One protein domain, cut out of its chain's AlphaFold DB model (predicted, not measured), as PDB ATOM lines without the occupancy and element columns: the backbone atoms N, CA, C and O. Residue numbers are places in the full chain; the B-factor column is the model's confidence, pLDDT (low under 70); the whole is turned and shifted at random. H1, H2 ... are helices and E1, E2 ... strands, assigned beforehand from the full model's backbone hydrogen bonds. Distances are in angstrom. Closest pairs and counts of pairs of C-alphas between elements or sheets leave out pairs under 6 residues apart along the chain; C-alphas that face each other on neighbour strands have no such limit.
ATOM      1  N   THR A   7     124.133 134.084 192.151       82.81
ATOM      2  CA  THR A   7     123.465 134.153 190.843       82.81
ATOM      3  C   THR A   7     124.497 134.219 189.725       82.81
ATOM      4  O   THR A   7     124.460 133.390 188.811       82.81
ATOM      5  N   ALA A   8     125.480 135.114 189.845       80.38
ATOM      6  CA  ALA A   8     126.632 135.179 188.949       80.38
ATOM      7  C   ALA A   8     127.388 133.841 188.870       80.38
ATOM      8  O   ALA A   8     127.749 133.394 187.780       80.38
ATOM      9  N   LEU A   9     127.558 133.151 190.004       83.69
ATOM     10  CA  LEU A   9     128.184 131.830 190.029       83.69
ATOM     11  C   LEU A   9     127.406 130.797 189.206       83.69
ATOM     12  O   LEU A   9     128.010 130.065 188.425       83.69
ATOM     13  N   ARG A  10     126.076 130.732 189.351       85.38
ATOM     14  CA  ARG A  10     125.240 129.815 188.556       85.38
ATOM     15  C   ARG A  10     125.293 130.145 187.068       85.38
ATOM     16  O   ARG A  10     125.431 129.235 186.253       85.38
ATOM     17  N   ALA A  11     125.249 131.429 186.717       85.44
ATOM     18  CA  ALA A  11     125.368 131.882 185.333       85.44
ATOM     19  C   ALA A  11     126.709 131.456 184.708       85.44
ATOM     20  O   ALA A  11     126.733 130.969 183.581       85.44
ATOM     21  N   ALA A  12     127.808 131.545 185.459       84.56
ATOM     22  CA  ALA A  12     129.137 131.136 185.000       84.56
ATOM     23  C   ALA A  12     129.294 129.619 184.782       84.56
ATOM     24  O   ALA A  12     130.193 129.180 184.066       84.56
ATOM     25  N   LEU A  13     128.441 128.798 185.401       86.50
ATOM     26  CA  LEU A  13     128.432 127.345 185.212       86.50
ATOM     27  C   LEU A  13     127.531 126.900 184.056       86.50
ATOM     28  O   LEU A  13     127.608 125.743 183.634       86.50
ATOM     29  N   HIS A  14     126.695 127.797 183.532       86.75
ATOM     30  CA  HIS A  14     125.776 127.488 182.447       86.75
ATOM     31  C   HIS A  14     126.537 127.015 181.197       86.75
ATOM     32  O   HIS A  14     127.517 127.626 180.777       86.75
ATOM     33  N   GLY A  15     126.110 125.891 180.612       84.75
ATOM     34  CA  GLY A  15     126.772 125.279 179.451       84.75
ATOM     35  C   GLY A  15     128.046 124.477 179.764       84.75
ATOM     36  O   GLY A  15     128.622 123.877 178.856       84.75
ATOM     37  N   HIS A  16     128.478 124.407 181.026       87.12
ATOM     38  CA  HIS A  16     129.600 123.570 181.447       87.12
ATOM     39  C   HIS A  16     129.126 122.259 182.088       87.12
ATOM     40  O   HIS A  16     128.044 122.175 182.661       87.12
ATOM     41  N   VAL A  17     129.981 121.233 182.038       85.50
ATOM     42  CA  VAL A  17     129.746 119.948 182.713       85.50
ATOM     43  C   VAL A  17     130.733 119.741 183.870       85.50
ATOM     44  O   VAL A  17     131.924 120.059 183.728       85.50
ATOM     45  N   PRO A  18     130.291 119.195 185.017       85.44
ATOM     46  CA  PRO A  18     131.189 118.857 186.114       85.44
ATOM     47  C   PRO A  18     132.209 117.800 185.688       85.44
ATOM     48  O   PRO A  18     131.869 116.778 185.094       85.44
ATOM     49  N   ARG A  19     133.480 118.010 186.037       82.00
ATOM     50  CA  ARG A  19     134.496 116.952 185.952       82.00
ATOM     51  C   ARG A  19     134.281 115.929 187.071       82.00
ATOM     52  O   ARG A  19     133.679 116.239 188.097       82.00
ATOM     53  N   ALA A  20     134.857 114.736 186.907       74.38
ATOM     54  CA  ALA A  20     134.814 113.681 187.918       74.38
ATOM     55  C   ALA A  20     135.268 114.191 189.302       74.38
ATOM     56  O   ALA A  20     136.391 114.675 189.482       74.38
ATOM     57  N   VAL A  21     134.377 114.078 190.288       69.94
ATOM     58  CA  VAL A  21     134.606 114.504 191.672       69.94
ATOM     59  C   VAL A  21     135.418 113.439 192.404       69.94
ATOM     60  O   VAL A  21     135.044 112.272 192.419       69.94
ATOM     61  N   ARG A  22     136.525 113.843 193.043       64.62
ATOM     62  CA  ARG A  22     137.373 112.937 193.840       64.62
ATOM     63  C   ARG A  22     137.113 113.030 195.341       64.62
ATOM     64  O   ARG A  22     136.813 112.028 195.972       64.62
ATOM     65  N   THR A  23     137.253 114.224 195.915       64.25
ATOM     66  CA  THR A  23     137.289 114.387 197.386       64.25
ATOM     67  C   THR A  23     136.537 115.624 197.862       64.25
ATOM     68  O   THR A  23     135.823 115.562 198.853       64.25
ATOM     69  N   HIS A  24     136.656 116.746 197.148       77.00
ATOM     70  CA  HIS A  24     136.023 118.005 197.532       77.00
ATOM     71  C   HIS A  24     135.060 118.481 196.451       77.00
ATOM     72  O   HIS A  24     135.452 118.592 195.283       77.00
ATOM     73  N   TRP A  25     133.826 118.785 196.847       85.38
ATOM     74  CA  TRP A  25     132.766 119.189 195.930       85.38
ATOM     75  C   TRP A  25     131.916 120.335 196.468       85.38
ATOM     76  O   TRP A  25     131.938 120.638 197.658       85.38
ATOM     77  N   VAL A  26     131.169 120.967 195.574       88.81
ATOM     78  CA  VAL A  26     130.040 121.845 195.873       88.81
ATOM     79  C   VAL A  26     128.826 121.365 195.098       88.81
ATOM     80  O   VAL A  26     128.952 120.968 193.944       88.81
ATOM     81  N   ASP A  27     127.686 121.306 195.769       87.75
ATOM     82  CA  ASP A  27     126.394 121.055 195.158       87.75
ATOM     83  C   ASP A  27     125.870 122.381 194.617       87.75
ATOM     84  O   ASP A  27     125.729 123.357 195.361       87.75
ATOM     85  N   VAL A  28     125.660 122.416 193.306       87.50
ATOM     86  CA  VAL A  28     125.003 123.517 192.615       87.50
ATOM     87  C   VAL A  28     123.796 122.917 191.917       87.50
ATOM     88  O   VAL A  28     123.949 122.109 191.000       87.50
ATOM     89  N   ASP A  29     122.612 123.290 192.397       87.06
ATOM     90  CA  ASP A  29     121.309 122.886 191.866       87.06
ATOM     91  C   ASP A  29     121.154 121.354 191.715       87.06
ATOM     92  O   ASP A  29     120.633 120.848 190.723       87.06
ATOM     93  N   GLY A  30     121.631 120.592 192.710       81.00
ATOM     94  CA  GLY A  30     121.547 119.128 192.756       81.00
ATOM     95  C   GLY A  30     122.685 118.403 192.034       81.00
ATOM     96  O   GLY A  30     122.722 117.170 192.015       81.00
ATOM     97  N   VAL A  31     123.636 119.140 191.449       85.69
ATOM     98  CA  VAL A  31     124.786 118.587 190.728       85.69
ATOM     99  C   VAL A  31     126.067 118.828 191.522       85.69
ATOM    100  O   VAL A  31     126.353 119.944 191.948       85.69
ATOM    101  N   ARG A  32     126.891 117.788 191.698       87.44
ATOM    102  CA  ARG A  32     128.182 117.908 192.393       87.44
ATOM    103  C   ARG A  32     129.289 118.358 191.450       87.44
ATOM    104  O   ARG A  32     129.651 117.645 190.517       87.44
ATOM    105  N   TRP A  33     129.907 119.484 191.780       88.31
ATOM    106  CA  TRP A  33     131.026 120.065 191.051       88.31
ATOM    107  C   TRP A  33     132.320 120.060 191.868       88.31
ATOM    108  O   TRP A  33     132.288 120.324 193.069       88.31
ATOM    109  N   PRO A  34     133.496 119.848 191.252       84.38
ATOM    110  CA  PRO A  34     134.774 120.096 191.910       84.38
ATOM    111  C   PRO A  34     134.936 121.577 192.291       84.38
ATOM    112  O   PRO A  34     134.826 122.452 191.434       84.38
ATOM    113  N   LEU A  35     135.304 121.871 193.546       81.25
ATOM    114  CA  LEU A  35     135.418 123.253 194.057       81.25
ATOM    115  C   LEU A  35     136.285 124.159 193.173       81.25
ATOM    116  O   LEU A  35     135.913 125.284 192.857       81.25
ATOM    117  N   ARG A  36     137.450 123.656 192.748       77.00
ATOM    118  CA  ARG A  36     138.371 124.419 191.896       77.00
ATOM    119  C   ARG A  36     137.783 124.703 190.522       77.00
ATOM    120  O   ARG A  36     138.071 125.757 189.976       77.00
ATOM    121  N   GLN A  37     136.982 123.790 189.973       83.56
ATOM    122  CA  GLN A  37     136.320 124.016 188.693       83.56
ATOM    123  C   GLN A  37     135.322 125.166 188.819       83.56
ATOM    124  O   GLN A  37     135.392 126.095 188.025       83.56
ATOM    125  N   VAL A  38     134.479 125.143 189.854       84.19
ATOM    126  CA  VAL A  38     133.478 126.194 190.091       84.19
ATOM    127  C   VAL A  38     134.121 127.559 190.265       84.19
ATOM    128  O   VAL A  38     133.762 128.500 189.569       84.19
ATOM    129  N   VAL A  39     135.138 127.661 191.120       78.25
ATOM    130  CA  VAL A  39     135.817 128.941 191.348       78.25
ATOM    131  C   VAL A  39     136.587 129.419 190.114       78.25
ATOM    132  O   VAL A  39     136.646 130.617 189.862       78.25
ATOM    133  N   THR A  40     137.147 128.508 189.311       79.00
ATOM    134  CA  THR A  40     137.839 128.883 188.062       79.00
ATOM    135  C   THR A  40     136.875 129.426 187.010       79.00
ATOM    136  O   THR A  40     137.260 130.304 186.245       79.00
ATOM    137  N   LEU A  41     135.655 128.887 186.940       81.00
ATOM    138  CA  LEU A  41     134.631 129.345 186.002       81.00
ATOM    139  C   LEU A  41     133.987 130.657 186.468       81.00
ATOM    140  O   LEU A  41     133.712 131.518 185.643       81.00
ATOM    141  N   ALA A  42     133.802 130.827 187.779       77.25
ATOM    142  CA  ALA A  42     133.101 131.972 188.357       77.25
ATOM    143  C   ALA A  42     133.976 133.218 188.595       77.25
ATOM    144  O   ALA A  42     133.436 134.313 188.704       77.25
ATOM    145  N   VAL A  43     135.308 133.092 188.682       76.06
ATOM    146  CA  VAL A  43     136.208 134.233 188.942       76.06
ATOM    147  C   VAL A  43     136.982 134.626 187.684       76.06
ATOM    148  O   VAL A  43     137.806 133.862 187.179       76.06
ATOM    149  N   ALA A  44     136.808 135.869 187.232       60.72
ATOM    150  CA  ALA A  44     137.693 136.493 186.253       60.72
ATOM    151  C   ALA A  44     138.996 136.946 186.945       60.72
ATOM    152  O   ALA A  44     139.040 137.985 187.596       60.72
ATOM    153  N   GLY A  45     140.066 136.147 186.869       60.97
ATOM    154  CA  GLY A  45     141.353 136.496 187.487       60.97
ATOM    155  C   GLY A  45     142.419 135.398 187.426       60.97
ATOM    156  O   GLY A  45     142.210 134.345 186.824       60.97
ATOM    157  N   ASP A  46     143.581 135.653 188.044       53.59
ATOM    158  CA  ASP A  46     144.734 134.739 188.046       53.59
ATOM    159  C   ASP A  46     144.389 133.382 188.689       53.59
ATOM    160  O   ASP A  46     144.300 133.209 189.910       53.59
ATOM    161  N   ARG A  47     144.228 132.398 187.803       57.91
ATOM    162  CA  ARG A  47     143.774 131.027 188.062       57.91
ATOM    163  C   ARG A  47     144.742 130.225 188.942       57.91
ATOM    164  O   ARG A  47     144.363 129.184 189.475       57.91
ATOM    165  N   SER A  48     145.983 130.691 189.111       54.25
ATOM    166  CA  SER A  48     147.045 129.968 189.823       54.25
ATOM    167  C   SER A  48     147.003 130.121 191.352       54.25
ATOM    168  O   SER A  48     147.584 129.304 192.069       54.25
ATOM    169  N   ARG A  49     146.276 131.119 191.879       54.03
ATOM    170  CA  ARG A  49     146.295 131.485 193.311       54.03
ATOM    171  C   ARG A  49     145.113 130.975 194.141       54.03
ATOM    172  O   ARG A  49     145.067 131.197 195.351       54.03
ATOM    173  N   VAL A  50     144.164 130.260 193.537       61.12
ATOM    174  CA  VAL A  50     142.986 129.749 194.256       61.12
ATOM    175  C   VAL A  50     143.350 128.491 195.047       61.12
ATOM    176  O   VAL A  50     143.559 127.407 194.492       61.12
ATOM    177  N   THR A  51     143.404 128.619 196.373       69.31
ATOM    178  CA  THR A  51     143.541 127.467 197.273       69.31
ATOM    179  C   THR A  51     142.186 126.799 197.507       69.31
ATOM    180  O   THR A  51     141.141 127.448 197.513       69.31
ATOM    181  N   THR A  52     142.194 125.489 197.767       68.06
ATOM    182  CA  THR A  52     140.973 124.733 198.095       68.06
ATOM    183  C   THR A  52     140.270 125.289 199.344       68.06
ATOM    184  O   THR A  52     139.045 125.286 199.410       68.06
ATOM    185  N   ARG A  53     141.036 125.829 200.306       69.56
ATOM    186  CA  ARG A  53     140.518 126.449 201.537       69.56
ATOM    187  C   ARG A  53     139.761 127.748 201.259       69.56
ATOM    188  O   ARG A  53     138.675 127.932 201.795       69.56
ATOM    189  N   ALA A  54     140.319 128.621 200.420       71.06
ATOM    190  CA  ALA A  54     139.661 129.870 200.040       71.06
ATOM    191  C   ALA A  54     138.376 129.604 199.238       71.06
ATOM    192  O   ALA A  54     137.353 130.223 199.508       71.06
ATOM    193  N   ALA A  55     138.408 128.632 198.318       75.25
ATOM    194  CA  ALA A  55     137.242 128.221 197.536       75.25
ATOM    195  C   ALA A  55     136.098 127.683 198.413       75.25
ATOM    196  O   ALA A  55     134.949 128.068 198.236       75.25
ATOM    197  N   HIS A  56     136.410 126.816 199.382       78.56
ATOM    198  CA  HIS A  56     135.407 126.234 200.282       78.56
ATOM    199  C   HIS A  56     134.745 127.290 201.173       78.56
ATOM    200  O   HIS A  56     133.527 127.288 201.312       78.56
ATOM    201  N   ARG A  57     135.538 128.224 201.721       77.50
ATOM    202  CA  ARG A  57     135.029 129.336 202.534       77.50
ATOM    203  C   ARG A  57     134.063 130.218 201.739       77.50
ATOM    204  O   ARG A  57     132.934 130.390 202.179       77.50
ATOM    205  N   ALA A  58     134.485 130.694 200.568       78.56
ATOM    206  CA  ALA A  58     133.674 131.589 199.745       78.56
ATOM    207  C   ALA A  58     132.346 130.938 199.311       78.56
ATOM    208  O   ALA A  58     131.286 131.536 199.428       78.56
ATOM    209  N   LEU A  59     132.374 129.668 198.889       83.38
ATOM    210  CA  LEU A  59     131.163 128.951 198.466       83.38
ATOM    211  C   LEU A  59     130.182 128.701 199.623       83.38
ATOM    212  O   LEU A  59     128.973 128.703 199.409       83.38
ATOM    213  N   ARG A  60     130.685 128.513 200.849       82.06
ATOM    214  CA  ARG A  60     129.841 128.400 202.048       82.06
ATOM    215  C   ARG A  60     129.257 129.738 202.484       82.06
ATOM    216  O   ARG A  60     128.104 129.764 202.895       82.06
ATOM    217  N   GLU A  61     130.033 130.818 202.406       82.50
ATOM    218  CA  GLU A  61     129.549 132.181 202.677       82.50
ATOM    219  C   GLU A  61     128.416 132.565 201.704       82.50
ATOM    220  O   GLU A  61     127.452 133.199 202.116       82.50
ATOM    221  N   LEU A  62     128.458 132.062 200.464       83.00
ATOM    222  CA  LEU A  62     127.382 132.178 199.467       83.00
ATOM    223  C   LEU A  62     126.219 131.175 199.644       83.00
ATOM    224  O   LEU A  62     125.330 131.105 198.798       83.00
ATOM    225  N   GLY A  63     126.215 130.371 200.711       84.75
ATOM    226  CA  GLY A  63     125.113 129.461 201.042       84.75
ATOM    227  C   GLY A  63     125.067 128.148 200.250       84.75
ATOM    228  O   GLY A  63     124.096 127.401 200.375       84.75
TER     229      GLY A  63
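AT A GLANCE: This is residues 7 to 63 of the 250 residues of an uncharacterized protein of Geodermatophilus normandii (UniProt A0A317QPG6). A short helix, H2, sits in the middle of a small rounded domain, with helix H1 crossing near its last residue, helix H3 crossing near its first residue, and a small two-stranded hairpin, E1 and E2, that leads directly into H2. H1 and H3 have no contact with each other, and two loops, residues 14 to 24 and residues 43 to 51, join the parts. The printed part has 57 residues with three named helices and two named strands, in the order H1, E1, E2, H2, H3; the sheet has the order E1 - E2 and is antiparallel, and the class is mixed, helices and strands. The whole is compact, with a radius of gyration of the C-alphas of 10.5 A, and its C-alphas span 26 by 24 by 21 A along their three main axes.

IN THESE COORDINATES: H1 takes residues 7 to 13, from Thr 7, whose C-alpha is at (123.465, 134.153, 190.843), to Leu 13, and measures 10.1 A from first to last C-alpha. E1 takes residues 25 to 28, Trp 25 to Val 28, and is 9.5 A long. E2 takes residues 31 to 34, Val 31 to Pro 34, and is 10.2 A long. H2 follows at once with residues 35 to 42, beginning at Leu 35, C-alpha at (135.418, 123.253, 194.057), and is 10.7 A long. H3, the longest helix with 10 residues, takes residues 52 to 61 and is 14.4 A long; it ends at Glu 61, C-alpha at (129.549, 132.181, 202.677).

HOW THE PARTS SIT: H1 touches H2, with 9 pairs of C-alphas within 8 A; the closest are those of Leu 9 and Ala 42, 5.2 A apart. The lines of H1 and H2 stand at 74 degrees, about perpendicular. E1 and E2 are a hairpin of antiparallel neighbour strands, with 142 degrees between their N-to-C directions. Among the C-alphas that face each other are those of Trp 25 and Pro 34, 4.6 A apart. Across this pair N 26 and O 33 are within hydrogen-bond range at 2.8 A, and so are N 31 and O 28 at 3.0 A. The closest C-alphas of E1 and H2 are those of Trp 25 and Leu 35, 5.2 A apart. The closest C-alphas of H1 and E1 are those of Arg 10 and Val 28, 7.5 A apart. H3 touches H2, with 6 pairs of C-alphas within 8 A; the closest are those of Leu 35 and Ala 55, 6.3 A apart. H2 and H3 run the same way at a steep tilt of 66 degrees. The closest C-alphas of E1 and H3 are those of Val 26 and Leu 59, 7.6 A apart. H1 is apart from E2 and from H3, and E2 is apart from H3. In H1, H2 and H3 every O i to N i+4 pair is within hydrogen-bond range.

THE WHOLE: The two C-alphas farthest apart are those of Gly 30 and Asp 46, at 28.3 A, while the first and last printed C-alphas, Thr 7 and Gly 63, are 11.3 A apart. The printed part has no cut. The link from H1 to E1 is long, with 11 residues; the link from H2 to H3, with 9 residues, is short; the links from E1 to E2 and from E2 to H2 are tight. The mean pLDDT of the printed part is 77.9, and 13 residues are under 70: residues 21 to 23, and residues 44 to 53, of which 52 and 53 belong to H3.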